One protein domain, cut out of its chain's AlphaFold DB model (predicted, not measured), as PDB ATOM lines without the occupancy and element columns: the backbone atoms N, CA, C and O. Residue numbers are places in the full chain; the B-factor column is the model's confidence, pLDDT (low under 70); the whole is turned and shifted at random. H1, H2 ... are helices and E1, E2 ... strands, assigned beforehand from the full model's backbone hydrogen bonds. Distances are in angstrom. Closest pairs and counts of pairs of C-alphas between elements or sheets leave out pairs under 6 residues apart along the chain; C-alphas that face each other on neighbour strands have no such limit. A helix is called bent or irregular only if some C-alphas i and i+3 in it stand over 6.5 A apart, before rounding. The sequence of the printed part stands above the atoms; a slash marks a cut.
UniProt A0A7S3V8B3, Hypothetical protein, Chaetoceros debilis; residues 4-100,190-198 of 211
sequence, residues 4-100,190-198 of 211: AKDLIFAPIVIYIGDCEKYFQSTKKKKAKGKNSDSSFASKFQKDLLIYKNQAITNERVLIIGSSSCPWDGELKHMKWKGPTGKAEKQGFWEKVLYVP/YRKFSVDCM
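What this domain is: This is residues 4 to 100 and 190 to 198 of the 211 residues of the protein "Hypothetical protein" of Chaetoceros debilis (UniProt A0A7S3V8B3). The model is a narrow ribbon of two parallel strands, E1 and E2, with one long helix, H3, running back beside it in roughly the reverse direction and coming nearest to E2 where the two join. The short helices H1 and H2 lie toward the first end of H3, where residues 31 to 36 stick out; H4 lies near H1 and nearer the middle, the long unnamed stretch 79 to 100 ranges from 4 to 21 A from the mean of all C-alphas, and H5 sits on the side away from H3. The 106 printed residues hold five named helices and two named strands, in the order E1 H1 H2 H3 E2 H4 H5; the class is mostly helix. The whole is compact, with a radius of gyration of the C-alphas of 14.4 A and spans of 44 by 33 by 27 A.

Where its parts are: E1, residues 12 to 16, is 13.1 A long and begins with C-alpha 12 at (159.499, 183.297, 166.509). E2, residues 61 to 65, is 13.3 A long. H3, residues 38 to 58, measures 31.4 A, from C-alpha 38 at (146.095, 183.099, 140.923) to C-alpha 58 at (167.360, 189.886, 163.007). It is neither bent nor irregular, but only just: C-alphas 54 and 57 are 6.1 A apart. The shorter helices are H1, residues 19 to 22, 5.9 A; H2, residues 26 to 31, 9.2 A; H4, residues 75 to 78, 5.0 A; and H5, residues 190 to 197, 10.5 A.

How they stand to each other: E1 and E2 are parallel neighbours at 17 degrees; N 14 and O 62, and N 64 and O 14, are each 2.8 A apart, within hydrogen-bond range. With H1, H2 and H3 between them in the chain they form a strand-helix-strand unit, two parallel neighbour strands joined through helices. The closest C-alphas of H3 and E2 are those of Ala 55 and Val 61, 6.9 A apart; H3 and E1 are apart. H1 touches H3 with residues 41 to 45 of H3 alone, closest at the C-alphas of Tyr 22 and Ala 41, 5.5 A. H2 and H3 form a helical hairpin: they only just touch, with 3 pairs of C-alphas within 8 A, the closest being those of Thr 26 and Ser 38, 6.4 A, through residues 38 to 42 of H3 alone, at a shallow tilt of 28 degrees, opposite ways. H1 and H4 are near each other, with 6 pairs of C-alphas within 10 A. H4 and H5 are close but not clearly touching; their closest C-alphas are those of Leu 75 and Cys 197, 6.9 A. Every O i to N i+4 pair is within hydrogen-bond range in H5, against 15 of 17 in H3 and 1 of 2 in H2; H1 and H4 are too short for such a pair.

The domain as a whole: The two C-alphas farthest apart are those of Ile 8 and Ala 31, 45.2 A. Residues 101 to 189 are not printed, and C-alphas 100 and 190 are 8.6 A apart across this cut. Of the links printed whole, none is long. The mean pLDDT of the printed part is 78.7; it is under 70 at residue 4, residues 25 to 41, 55 to 59 and 87 to 88.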
ATOM      1  N   ALA A   4     157.033 190.045 163.771       66.31
ATOM      2  CA  ALA A   4     158.400 189.516 163.791       66.31
ATOM      3  C   ALA A   4     159.515 190.542 163.685       66.31
ATOM      4  O   ALA A   4     160.689 190.182 163.737       66.31
ATOM      5  N   LYS A   5     159.155 191.813 163.524       70.06
ATOM      6  CA  LYS A   5     160.111 192.908 163.675       70.06
ATOM      7  C   LYS A   5     160.260 193.314 165.136       70.06
ATOM      8  O   LYS A   5     161.278 193.893 165.493       70.06
ATOM      9  N   ASP A   6     159.256 193.017 165.953       76.06
ATOM     10  CA  ASP A   6     159.256 193.364 167.360       76.06
ATOM     11  C   ASP A   6     160.066 192.332 168.157       76.06
ATOM     12  O   ASP A   6     159.760 191.135 168.178       76.06
ATOM     13  N   LEU A   7     161.137 192.815 168.791       75.81
ATOM     14  CA  LEU A   7     162.064 192.001 169.574       75.81
ATOM     15  C   LEU A   7     161.394 191.366 170.797       75.81
ATOM     16  O   LEU A   7     161.912 190.370 171.295       75.81
ATOM     17  N   ILE A   8     160.249 191.895 171.245       84.38
ATOM     18  CA  ILE A   8     159.487 191.351 172.377       84.38
ATOM     19  C   ILE A   8     159.000 189.926 172.084       84.38
ATOM     20  O   ILE A   8     158.959 189.093 172.985       84.38
ATOM     21  N   PHE A   9     158.656 189.625 170.828       81.56
ATOM     22  CA  PHE A   9     158.148 188.305 170.449       81.56
ATOM     23  C   PHE A   9     159.253 187.328 170.034       81.56
ATOM     24  O   PHE A   9     158.969 186.152 169.818       81.56
ATOM     25  N   ALA A  10     160.507 187.772 169.912       82.75
ATOM     26  CA  ALA A  10     161.609 186.889 169.555       82.75
ATOM     27  C   ALA A  10     161.918 185.893 170.697       82.75
ATOM     28  O   ALA A  10     162.007 186.314 171.851       82.75
ATOM     29  N   PRO A  11     162.161 184.598 170.410       88.50
ATOM     30  CA  PRO A  11     162.283 183.968 169.090       88.50
ATOM     31  C   PRO A  11     160.930 183.554 168.492       88.50
ATOM     32  O   PRO A  11     160.072 183.038 169.204       88.50
ATOM     33  N   ILE A  12     160.758 183.693 167.170       86.38
ATOM     34  CA  ILE A  12     159.499 183.297 166.509       86.38
ATOM     35  C   ILE A  12     159.726 182.176 165.505       86.38
ATOM     36  O   ILE A  12     160.667 182.194 164.706       86.38
ATOM     37  N   VAL A  13     158.793 181.225 165.516       88.94
ATOM     38  CA  VAL A  13     158.722 180.122 164.560       88.94
ATOM     39  C   VAL A  13     157.467 180.293 163.717       88.94
ATOM     40  O   VAL A  13     156.354 180.344 164.237       88.94
ATOM     41  N   ILE A  14     157.645 180.380 162.403       87.75
ATOM     42  CA  ILE A  14     156.557 180.498 161.433       87.75
ATOM     43  C   ILE A  14     156.421 179.161 160.727       87.75
ATOM     44  O   ILE A  14     157.304 178.763 159.969       87.75
ATOM     45  N   TYR A  15     155.304 178.481 160.959       92.38
ATOM     46  CA  TYR A  15     154.983 177.226 160.292       92.38
ATOM     47  C   TYR A  15     154.028 177.456 159.119       92.38
ATOM     48  O   TYR A  15     152.988 178.094 159.271       92.38
ATOM     49  N   ILE A  16     154.375 176.914 157.952       90.88
ATOM     50  CA  ILE A  16     153.576 176.992 156.727       90.88
ATOM     51  C   ILE A  16     153.298 175.571 156.234       90.88
ATOM     52  O   ILE A  16     154.168 174.923 155.648       90.88
ATOM     53  N   GLY A  17     152.071 175.099 156.458       91.88
ATOM     54  CA  GLY A  17     151.581 173.842 155.893       91.88
ATOM     55  C   GLY A  17     151.326 173.937 154.387       91.88
ATOM     56  O   GLY A  17     150.951 175.004 153.894       91.88
ATOM     57  N   ASP A  18     151.520 172.825 153.672       91.31
ATOM     58  CA  ASP A  18     151.347 172.702 152.216       91.31
ATOM     59  C   ASP A  18     152.018 173.843 151.434       91.31
ATOM     60  O   ASP A  18     151.413 174.522 150.589       91.31
ATOM     61  N   CYS A  19     153.280 174.111 151.770       90.62
ATOM     62  CA  CYS A  19     153.958 175.323 151.342       90.62
ATOM     63  C   CYS A  19     154.119 175.415 149.814       90.62
ATOM     64  O   CYS A  19     154.168 176.518 149.266       90.62
ATOM     65  N   GLU A  20     154.114 174.286 149.096       88.75
ATOM     66  CA  GLU A  20     154.188 174.220 147.636       88.75
ATOM     67  C   GLU A  20     153.068 175.006 146.946       88.75
ATOM     68  O   GLU A  20     153.276 175.538 145.854       88.75
ATOM     69  N   LYS A  21     151.893 175.133 147.584       86.69
ATOM     70  CA  LYS A  21     150.710 175.813 147.026       86.69
ATOM     71  C   LYS A  21     150.961 177.299 146.749       86.69
ATOM     72  O   LYS A  21     150.390 177.851 145.797       86.69
ATOM     73  N   TYR A  22     151.849 177.915 147.530       84.06
ATOM     74  CA  TYR A  22     152.258 179.316 147.393       84.06
ATOM     75  C   TYR A  22     153.330 179.527 146.321       84.06
ATOM     76  O   TYR A  22     153.489 180.639 145.831       84.06
ATOM     77  N   PHE A  23     154.028 178.465 145.913       84.81
ATOM     78  CA  PHE A  23     155.085 178.521 144.900       84.81
ATOM     79  C   PHE A  23     154.655 177.933 143.550       84.81
ATOM     80  O   PHE A  23     155.490 177.766 142.664       84.81
ATOM     81  N   GLN A  24     153.376 177.600 143.359       81.81
ATOM     82  CA  GLN A  24     152.879 177.034 142.101       81.81
ATOM     83  C   GLN A  24     152.980 178.035 140.945       81.81
ATOM     84  O   GLN A  24     152.554 179.186 141.057       81.81
ATOM     85  N   SER A  25     153.451 177.563 139.788       67.31
ATOM     86  CA  SER A  25     153.507 178.383 138.577       67.31
ATOM     87  C   SER A  25     152.104 178.823 138.138       67.31
ATOM     88  O   SER A  25     151.192 178.001 137.991       67.31
ATOM     89  N   THR A  26     151.946 180.113 137.834       61.31
ATOM     90  CA  THR A  26     150.710 180.695 137.275       61.31
ATOM     91  C   THR A  26     150.260 179.993 135.988       61.31
ATOM     92  O   THR A  26     149.061 179.894 135.726       61.31
ATOM     93  N   LYS A  27     151.202 179.423 135.219       57.12
ATOM     94  CA  LYS A  27     150.924 178.637 134.005       57.12
ATOM     95  C   LYS A  27     150.279 177.277 134.306       57.12
ATOM     96  O   LYS A  27     149.339 176.892 133.618       57.12
ATOM     97  N   LYS A  28     150.723 176.572 135.358       54.22
ATOM     98  CA  LYS A  28     150.157 175.266 135.757       54.22
ATOM     99  C   LYS A  28     148.746 175.394 136.353       54.22
ATOM    100  O   LYS A  28     147.941 174.482 136.186       54.22
ATOM    101  N   LYS A  29     148.414 176.523 137.001       52.78
ATOM    102  CA  LYS A  29     147.056 176.790 137.523       52.78
ATOM    103  C   LYS A  29     146.025 177.036 136.413       52.78
ATOM    104  O   LYS A  29     144.922 176.503 136.509       52.78
ATOM    105  N   LYS A  30     146.397 177.738 135.330       50.25
ATOM    106  CA  LYS A  30     145.522 177.947 134.154       50.25
ATOM    107  C   LYS A  30     145.130 176.636 133.461       50.25
ATOM    108  O   LYS A  30     143.988 176.492 133.050       50.25
ATOM    109  N   ALA A  31     146.041 175.662 133.396       53.12
ATOM    110  CA  ALA A  31     145.772 174.357 132.786       53.12
ATOM    111  C   ALA A  31     144.814 173.460 133.603       53.12
ATOM    112  O   ALA A  31     144.223 172.543 133.048       53.12
ATOM    113  N   LYS A  32     144.633 173.718 134.909       56.81
ATOM    114  CA  LYS A  32     143.730 172.954 135.799       56.81
ATOM    115  C   LYS A  32     142.357 173.619 136.011       56.81
ATOM    116  O   LYS A  32     141.657 173.258 136.952       56.81
ATOM    117  N   GLY A  33     141.976 174.615 135.202       48.38
ATOM    118  CA  GLY A  33     140.638 175.235 135.236       48.38
ATOM    119  C   GLY A  33     140.283 176.036 136.503       48.38
ATOM    120  O   GLY A  33     139.190 176.589 136.588       48.38
ATOM    121  N   LYS A  34     141.184 176.153 137.490       50.78
ATOM    122  CA  LYS A  34     140.968 176.955 138.708       50.78
ATOM    123  C   LYS A  34     141.327 178.417 138.444       50.78
ATOM    124  O   LYS A  34     142.478 178.821 138.608       50.78
ATOM    125  N   ASN A  35     140.339 179.200 138.016       43.81
ATOM    126  CA  ASN A  35     140.532 180.569 137.533       43.81
ATOM    127  C   ASN A  35     140.440 181.689 138.597       43.81
ATOM    128  O   ASN A  35     140.565 182.848 138.223       43.81
ATOM    129  N   SER A  36     140.280 181.411 139.900       43.66
ATOM    130  CA  SER A  36     139.980 182.478 140.885       43.66
ATOM    131  C   SER A  36     141.107 182.899 141.846       43.66
ATOM    132  O   SER A  36     141.107 184.049 142.267       43.66
ATOM    133  N   ASP A  37     142.130 182.080 142.133       49.25
ATOM    134  CA  ASP A  37     143.091 182.394 143.226       49.25
ATOM    135  C   ASP A  37     144.527 182.704 142.773       49.25
ATOM    136  O   ASP A  37     145.454 182.814 143.584       49.25
ATOM    137  N   SER A  38     144.751 182.840 141.464       54.09
ATOM    138  CA  SER A  38     146.095 183.099 140.923       54.09
ATOM    139  C   SER A  38     146.674 184.442 141.390       54.09
ATOM    140  O   SER A  38     147.871 184.533 141.641       54.09
ATOM    141  N   SER A  39     145.824 185.455 141.585       59.47
ATOM    142  CA  SER A  39     146.234 186.790 142.037       59.47
ATOM    143  C   SER A  39     146.630 186.800 143.515       59.47
ATOM    144  O   SER A  39     147.659 187.372 143.868       59.47
ATOM    145  N   PHE A  40     145.872 186.114 144.380       65.75
ATOM    146  CA  PHE A  40     146.142 186.093 145.819       65.75
ATOM    147  C   PHE A  40     147.416 185.312 146.153       65.75
ATOM    148  O   PHE A  40     148.287 185.834 146.841       65.75
ATOM    149  N   ALA A  41     147.577 184.105 145.603       69.38
ATOM    150  CA  ALA A  41     148.762 183.288 145.869       69.38
ATOM    151  C   ALA A  41     150.053 183.964 145.376       69.38
ATOM    152  O   ALA A  41     151.061 183.945 146.074       69.38
ATOM    153  N   SER A  42     150.020 184.605 144.203       70.25
ATOM    154  CA  SER A  42     151.183 185.321 143.669       70.25
ATOM    155  C   SER A  42     151.490 186.617 144.423       70.25
ATOM    156  O   SER A  42     152.664 186.946 144.579       70.25
ATOM    157  N   LYS A  43     150.477 187.343 144.920       74.62
ATOM    158  CA  LYS A  43     150.686 188.495 145.818       74.62
ATOM    159  C   LYS A  43     151.294 188.046 147.144       74.62
ATOM    160  O   LYS A  43     152.343 188.547 147.531       74.62
ATOM    161  N   PHE A  44     150.713 187.018 147.756       80.25
ATOM    162  CA  PHE A  44     151.206 186.450 149.004       80.25
ATOM    163  C   PHE A  44     152.644 185.936 148.878       80.25
ATOM    164  O   PHE A  44     153.462 186.183 149.755       80.25
ATOM    165  N   GLN A  45     152.991 185.282 147.765       79.12
ATOM    166  CA  GLN A  45     154.360 184.839 147.496       79.12
ATOM    167  C   GLN A  45     155.355 186.010 147.494       79.12
ATOM    168  O   GLN A  45     156.444 185.884 148.055       79.12
ATOM    169  N   LYS A  46     154.998 187.146 146.878       79.25
ATOM    170  CA  LYS A  46     155.844 188.350 146.867       79.25
ATOM    171  C   LYS A  46     155.988 188.941 148.265       79.25
ATOM    172  O   LYS A  46     157.112 189.202 148.687       79.25
ATOM    173  N   ASP A  47     154.880 189.084 148.985       81.38
ATOM    174  CA  ASP A  47     154.872 189.622 150.349       81.38
ATOM    175  C   ASP A  47     155.696 188.747 151.298       81.38
ATOM    176  O   ASP A  47     156.482 189.259 152.095       81.38
ATOM    177  N   LEU A  48     155.588 187.424 151.161       82.69
ATOM    178  CA  LEU A  48     156.349 186.454 151.940       82.69
ATOM    179  C   LEU A  48     157.854 186.547 151.647       82.69
ATOM    180  O   LEU A  48     158.666 186.463 152.567       82.69
ATOM    181  N   LEU A  49     158.241 186.763 150.386       80.69
ATOM    182  CA  LEU A  49     159.638 186.958 149.986       80.69
ATOM    183  C   LEU A  49     160.228 188.254 150.550       80.69
ATOM    184  O   LEU A  49     161.335 188.250 151.087       80.69
ATOM    185  N   ILE A  50     159.483 189.357 150.434       78.69
ATOM    186  CA  ILE A  50     159.868 190.658 150.995       78.69
ATOM    187  C   ILE A  50     160.034 190.521 152.502       78.69
ATOM    188  O   ILE A  50     161.047 190.941 153.057       78.69
ATOM    189  N   TYR A  51     159.068 189.883 153.153       78.62
ATOM    190  CA  TYR A  51     159.099 189.658 154.581       78.62
ATOM    191  C   TYR A  51     160.291 188.804 155.004       78.62
ATOM    192  O   TYR A  51     161.018 189.216 155.895       78.62
ATOM    193  N   LYS A  52     160.548 187.672 154.339       81.25
ATOM    194  CA  LYS A  52     161.731 186.842 154.597       81.25
ATOM    195  C   LYS A  52     163.001 187.692 154.549       81.25
ATOM    196  O   LYS A  52     163.817 187.634 155.458       81.25
ATOM    197  N   ASN A  53     163.150 188.516 153.516       77.12
ATOM    198  CA  ASN A  53     164.338 189.350 153.346       77.12
ATOM    199  C   ASN A  53     164.448 190.476 154.385       77.12
ATOM    200  O   ASN A  53     165.557 190.847 154.745       77.12
ATOM    201  N   GLN A  54     163.323 191.001 154.876       74.44
ATOM    202  CA  GLN A  54     163.292 192.027 155.925       74.44
ATOM    203  C   GLN A  54     163.372 191.463 157.351       74.44
ATOM    204  O   GLN A  54     163.772 192.183 158.253       74.44
ATOM    205  N   ALA A  55     162.919 190.230 157.579       66.50
ATOM    206  CA  ALA A  55     162.824 189.616 158.904       66.50
ATOM    207  C   ALA A  55     164.076 188.799 159.256       66.50
ATOM    208  O   ALA A  55     164.452 188.734 160.423       66.50
ATOM    209  N   ILE A  56     164.746 188.203 158.259       63.81
ATOM    210  CA  ILE A  56     165.969 187.407 158.474       63.81
ATOM    211  C   ILE A  56     167.150 188.266 158.947       63.81
ATOM    212  O   ILE A  56     168.067 187.733 159.562       63.81
ATOM    213  N   THR A  57     167.118 189.589 158.767       63.34
ATOM    214  CA  THR A  57     168.180 190.476 159.274       63.34
ATOM    215  C   THR A  57     168.333 190.445 160.798       63.34
ATOM    216  O   THR A  57     169.366 190.878 161.291       63.34
ATOM    217  N   ASN A  58     167.348 189.923 161.542       61.59
ATOM    218  CA  ASN A  58     167.360 189.886 163.007       61.59
ATOM    219  C   ASN A  58     167.741 188.515 163.619       61.59
ATOM    220  O   ASN A  58     167.560 188.350 164.822       61.59
ATOM    221  N   GLU A  59     168.224 187.534 162.836       64.31
ATOM    222  CA  GLU A  59     168.714 186.182 163.240       64.31
ATOM    223  C   GLU A  59     167.803 185.316 164.158       64.31
ATOM    224  O   GLU A  59     168.114 184.157 164.426       64.31
ATOM    225  N   ARG A  60     166.642 185.810 164.611       80.75
ATOM    226  CA  ARG A  60     165.763 185.166 165.616       80.75
ATOM    227  C   ARG A  60     164.402 184.714 165.072       80.75
ATOM    228  O   ARG A  60     163.464 184.497 165.842       80.75
ATOM    229  N   VAL A  61     164.281 184.589 163.752       84.69
ATOM    230  CA  VAL A  61     163.059 184.138 163.068       84.69
ATOM    231  C   VAL A  61     163.360 182.875 162.268       84.69
ATOM    232  O   VAL A  61     164.188 182.899 161.361       84.69
ATOM    233  N   LEU A  62     162.647 181.785 162.566       86.94
ATOM    234  CA  LEU A  62     162.732 180.522 161.831       86.94
ATOM    235  C   LEU A  62     161.443 180.286 161.040       86.94
ATOM    236  O   LEU A  62     160.350 180.313 161.602       86.94
ATOM    237  N   ILE A  63     161.562 180.015 159.740       89.00
ATOM    238  CA  ILE A  63     160.424 179.666 158.881       89.00
ATOM    239  C   ILE A  63     160.529 178.189 158.504       89.00
ATOM    240  O   ILE A  63     161.524 177.766 157.921       89.00
ATOM    241  N   ILE A  64     159.489 177.415 158.813       93.00
ATOM    242  CA  ILE A  64     159.394 175.983 158.522       93.00
ATOM    243  C   ILE A  64     158.227 175.759 157.565       93.00
ATOM    244  O   ILE A  64     157.092 176.131 157.855       93.00
ATOM    245  N   GLY A  65     158.504 175.128 156.427       93.06
ATOM    246  CA  GLY A  65     157.491 174.688 155.474       93.06
ATOM    247  C   GLY A  65     157.364 173.171 155.469       93.06
ATOM    248  O   GLY A  65     158.377 172.476 155.519       93.06
ATOM    249  N   SER A  66     156.141 172.659 155.367       94.50
ATOM    250  CA  SER A  66     155.883 171.241 155.101       94.50
ATOM    251  C   SER A  66     155.215 171.069 153.737       94.50
ATOM    252  O   SER A  66     154.476 171.942 153.281       94.50
ATOM    253  N   SER A  67     155.513 169.961 153.058       92.56
ATOM    254  CA  SER A  67     154.947 169.646 151.746       92.56
ATOM    255  C   SER A  67     154.890 168.141 151.528       92.56
ATOM    256  O   SER A  67     155.884 167.447 151.738       92.56
ATOM    257  N   SER A  68     153.752 167.642 151.047       90.62
ATOM    258  CA  SER A  68     153.617 166.271 150.543       90.62
ATOM    259  C   SER A  68     153.740 166.185 149.019       90.62
ATOM    260  O   SER A  68     153.865 165.088 148.485       90.62
ATOM    261  N   CYS A  69     153.713 167.310 148.299       90.50
ATOM    262  CA  CYS A  69     153.732 167.359 146.832       90.50
ATOM    263  C   CYS A  69     154.700 168.436 146.304       90.50
ATOM    264  O   CYS A  69     154.290 169.319 145.548       90.50
ATOM    265  N   PRO A  70     155.999 168.387 146.650       90.56
ATOM    266  CA  PRO A  70     156.931 169.483 146.375       90.56
ATOM    267  C   PRO A  70     157.067 169.852 144.885       90.56
ATOM    268  O   PRO A  70     157.309 171.008 144.545       90.56
ATOM    269  N   TRP A  71     156.858 168.895 143.976       88.50
ATOM    270  CA  TRP A  71     156.896 169.085 142.517       88.50
ATOM    271  C   TRP A  71     155.751 169.942 141.946       88.50
ATOM    272  O   TRP A  71     155.819 170.381 140.790       88.50
ATOM    273  N   ASP A  72     154.683 170.170 142.717       88.62
ATOM    274  CA  ASP A  72     153.613 171.090 142.319       88.62
ATOM    275  C   ASP A  72     154.081 172.550 142.404       88.62
ATOM    276  O   ASP A  72     153.613 173.399 141.637       88.62
ATOM    277  N   GLY A  73     155.054 172.826 143.276       86.31
ATOM    278  CA  GLY A  73     155.746 174.104 143.358       86.31
ATOM    279  C   GLY A  73     156.732 174.316 142.206       86.31
ATOM    280  O   GLY A  73     157.254 173.391 141.583       86.31
ATOM    281  N   GLU A  74     156.996 175.578 141.887       87.12
ATOM    282  CA  GLU A  74     158.021 175.953 140.927       87.12
ATOM    283  C   GLU A  74     159.391 175.965 141.614       87.12
ATOM    284  O   GLU A  74     159.708 176.859 142.402       87.12
ATOM    285  N   LEU A  75     160.233 174.989 141.255       86.25
ATOM    286  CA  LEU A  75     161.573 174.792 141.817       86.25
ATOM    287  C   LEU A  75     162.412 176.082 141.830       86.25
ATOM    288  O   LEU A  75     163.141 176.341 142.781       86.25
ATOM    289  N   LYS A  76     162.267 176.938 140.808       85.19
ATOM    290  CA  LYS A  76     162.991 178.217 140.705       85.19
ATOM    291  C   LYS A  76     162.666 179.203 141.829       85.19
ATOM    292  O   LYS A  76     163.528 180.033 142.113       85.19
ATOM    293  N   HIS A  77     161.461 179.148 142.394       85.31
ATOM    294  CA  HIS A  77     161.023 180.009 143.493       85.31
ATOM    295  C   HIS A  77     161.258 179.360 144.859       85.31
ATOM    296  O   HIS A  77     161.473 180.063 145.841       85.31
ATOM    297  N   MET A  78     161.236 178.028 144.926       87.81
ATOM    298  CA  MET A  78     161.485 177.299 146.168       87.81
ATOM    299  C   MET A  78     162.975 177.255 146.516       87.81
ATOM    300  O   MET A  78     163.334 177.562 147.648       87.81
ATOM    301  N   LYS A  79     163.838 176.946 145.542       88.56
ATOM    302  CA  LYS A  79     165.294 176.853 145.718       88.56
ATOM    303  C   LYS A  79     165.902 178.205 146.077       88.56
ATOM    304  O   LYS A  79     165.832 179.129 145.264       88.56
ATOM    305  N   TRP A  80     166.556 178.300 147.235       87.19
ATOM    306  CA  TRP A  80     167.349 179.473 147.598       87.19
ATOM    307  C   TRP A  80     168.527 179.672 146.641       87.19
ATOM    308  O   TRP A  80     169.293 178.757 146.331       87.19
ATOM    309  N   LYS A  81     168.671 180.901 146.150       85.25
ATOM    310  CA  LYS A  81     169.694 181.317 145.187       85.25
ATOM    311  C   LYS A  81     170.683 182.322 145.759       85.25
ATOM    312  O   LYS A  81     171.608 182.698 145.046       85.25
ATOM    313  N   GLY A  82     170.595 182.638 147.044       81.81
ATOM    314  CA  GLY A  82     171.493 183.570 147.715       81.81
ATOM    315  C   GLY A  82     170.894 184.971 147.853       81.81
ATOM    316  O   GLY A  82     169.819 185.247 147.317       81.81
ATOM    317  N   PRO A  83     171.589 185.859 148.579       78.88
ATOM    318  CA  PRO A  83     171.073 187.176 148.947       78.88
ATOM    319  C   PRO A  83     171.153 188.207 147.811       78.88
ATOM    320  O   PRO A  83     170.655 189.321 147.954       78.88
ATOM    321  N   THR A  84     171.786 187.872 146.684       75.69
ATOM    322  CA  THR A  84     172.037 188.805 145.583       75.69
ATOM    323  C   THR A  84     170.920 188.785 144.535       75.69
ATOM    324  O   THR A  84     170.320 187.754 144.227       75.69
ATOM    325  N   GLY A  85     170.630 189.955 143.956       75.25
ATOM    326  CA  GLY A  85     169.601 190.134 142.926       75.25
ATOM    327  C   GLY A  85     168.226 190.537 143.469       75.25
ATOM    328  O   GLY A  85     168.035 190.722 144.668       75.25
ATOM    329  N   LYS A  86     167.248 190.707 142.565       74.75
ATOM    330  CA  LYS A  86     165.867 191.091 142.926       74.75
ATOM    331  C   LYS A  86     165.260 190.048 143.865       74.75
ATOM    332  O   LYS A  86     165.385 188.864 143.565       74.75
ATOM    333  N   ALA A  87     164.545 190.477 144.910       69.88
ATOM    334  CA  ALA A  87     163.925 189.590 145.904       69.88
ATOM    335  C   ALA A  87     163.204 188.397 145.253       69.88
ATOM    336  O   ALA A  87     163.499 187.253 145.576       69.88
ATOM    337  N   GLU A  88     162.371 188.656 144.238       69.69
ATOM    338  CA  GLU A  88     161.612 187.654 143.463       69.69
ATOM    339  C   GLU A  88     162.469 186.527 142.848       69.69
ATOM    340  O   GLU A  88     161.967 185.441 142.561       69.69
ATOM    341  N   LYS A  89     163.770 186.765 142.639       75.94
ATOM    342  CA  LYS A  89     164.717 185.816 142.040       75.94
ATOM    343  C   LYS A  89     165.573 185.074 143.063       75.94
ATOM    344  O   LYS A  89     166.255 184.134 142.665       75.94
ATOM    345  N   GLN A  90     165.542 185.458 144.337       80.69
ATOM    346  CA  GLN A  90     166.395 184.875 145.377       80.69
ATOM    347  C   GLN A  90     165.905 183.501 145.851       80.69
ATOM    348  O   GLN A  90     166.674 182.744 146.429       80.69
ATOM    349  N   GLY A  91     164.650 183.144 145.576       85.19
ATOM    350  CA  GLY A  91     164.041 181.922 146.099       85.19
ATOM    351  C   GLY A  91     163.735 182.008 147.598       85.19
ATOM    352  O   GLY A  91     163.840 183.083 148.191       85.19
ATOM    353  N   PHE A  92     163.325 180.895 148.215       88.19
ATOM    354  CA  PHE A  92     162.770 180.926 149.575       88.19
ATOM    355  C   PHE A  92     163.459 179.999 150.578       88.19
ATOM    356  O   PHE A  92     163.913 180.473 151.617       88.19
ATOM    357  N   TRP A  93     163.546 178.701 150.284       89.44
ATOM    358  CA  TRP A  93     164.012 177.690 151.231       89.44
ATOM    359  C   TRP A  93     165.524 177.518 151.146       89.44
ATOM    360  O   TRP A  93     166.043 177.030 150.141       89.44
ATOM    361  N   GLU A  94     166.226 177.922 152.203       87.31
ATOM    362  CA  GLU A  94     167.679 177.759 152.313       87.31
ATOM    363  C   GLU A  94     168.081 176.303 152.555       87.31
ATOM    364  O   GLU A  94     169.063 175.821 151.990       87.31
ATOM    365  N   LYS A  95     167.305 175.604 153.386       88.50
ATOM    366  CA  LYS A  95     167.495 174.196 153.719       88.50
ATOM    367  C   LYS A  95     166.223 173.430 153.387       88.50
ATOM    368  O   LYS A  95     165.122 173.895 153.673       88.50
ATOM    369  N   VAL A  96     166.384 172.248 152.805       90.38
ATOM    370  CA  VAL A  96     165.292 171.307 152.547       90.38
ATOM    371  C   VAL A  96     165.669 169.969 153.161       90.38
ATOM    372  O   VAL A  96     166.715 169.410 152.838       90.38
ATOM    373  N   LEU A  97     164.816 169.471 154.053       90.94
ATOM    374  CA  LEU A  97     164.982 168.175 154.697       90.94
ATOM    375  C   LEU A  97     164.019 167.174 154.066       90.94
ATOM    376  O   LEU A  97     162.804 167.369 154.090       90.94
ATOM    377  N   TYR A  98     164.568 166.093 153.520       90.00
ATOM    378  CA  TYR A  98     163.783 164.924 153.156       90.00
ATOM    379  C   TYR A  98     163.609 164.023 154.382       90.00
ATOM    380  O   TYR A  98     164.595 163.646 155.014       90.00
ATOM    381  N   VAL A  99     162.363 163.676 154.701       89.56
ATOM    382  CA  VAL A  99     162.019 162.766 155.799       89.56
ATOM    383  C   VAL A  99     161.557 161.440 155.185       89.56
ATOM    384  O   VAL A  99     160.444 161.396 154.655       89.56
ATOM    385  N   PRO A 100     162.396 160.387 155.193       88.25
ATOM    386  CA  PRO A 100     162.029 159.091 154.632       88.25
ATOM    387  C   PRO A 100     161.007 158.358 155.504       88.25
ATOM    388  O   PRO A 100     160.825 158.666 156.684       88.25
ATOM    389  N   TYR A 190     161.095 162.402 146.112       89.00
ATOM    390  CA  TYR A 190     161.295 163.323 147.232       89.00
ATOM    391  C   TYR A 190     162.780 163.556 147.515       89.00
ATOM    392  O   TYR A 190     163.208 164.704 147.648       89.00
ATOM    393  N   ARG A 191     163.584 162.485 147.546       88.12
ATOM    394  CA  ARG A 191     165.034 162.572 147.733       88.12
ATOM    395  C   ARG A 191     165.664 163.416 146.631       88.12
ATOM    396  O   ARG A 191     166.389 164.360 146.938       88.12
ATOM    397  N   LYS A 192     165.335 163.145 145.366       89.25
ATOM    398  CA  LYS A 192     165.809 163.927 144.220       89.25
ATOM    399  C   LYS A 192     165.421 165.399 144.342       89.25
ATOM    400  O   LYS A 192     166.288 166.257 144.245       89.25
ATOM    401  N   PHE A 193     164.158 165.694 144.650       89.25
ATOM    402  CA  PHE A 193     163.702 167.072 144.841       89.25
ATOM    403  C   PHE A 193     164.476 167.801 145.950       89.25
ATOM    404  O   PHE A 193     164.830 168.970 145.793       89.25
ATOM    405  N   SER A 194     164.748 167.120 147.069       87.88
ATOM    406  CA  SER A 194     165.504 167.711 148.177       87.88
ATOM    407  C   SER A 194     166.931 168.081 147.766       87.88
ATOM    408  O   SER A 194     167.392 169.173 148.089       87.88
ATOM    409  N   VAL A 195     167.588 167.225 146.975       86.88
ATOM    410  CA  VAL A 195     168.918 167.488 146.412       86.88
ATOM    411  C   VAL A 195     168.854 168.641 145.412       86.88
ATOM    412  O   VAL A 195     169.639 169.579 145.517       86.88
ATOM    413  N   ASP A 196     167.873 168.635 144.509       87.38
ATOM    414  CA  ASP A 196     167.699 169.677 143.494       87.38
ATOM    415  C   ASP A 196     167.456 171.063 144.116       87.38
ATOM    416  O   ASP A 196     167.907 172.077 143.570       87.38
ATOM    417  N   CYS A 197     166.760 171.133 145.257       84.44
ATOM    418  CA  CYS A 197     166.529 172.373 146.000       84.44
ATOM    419  C   CYS A 197     167.765 172.888 146.745       84.44
ATOM    420  O   CYS A 197     167.880 174.096 146.942       84.44
ATOM    421  N   MET A 198     168.686 172.014 147.142       81.50
ATOM    422  CA  MET A 198     169.917 172.414 147.824       81.50
ATOM    423  C   MET A 198     170.945 172.917 146.796       81.50
ATOM    424  O   MET A 198     170.959 172.520 145.628       81.50
TER     425      MET A 198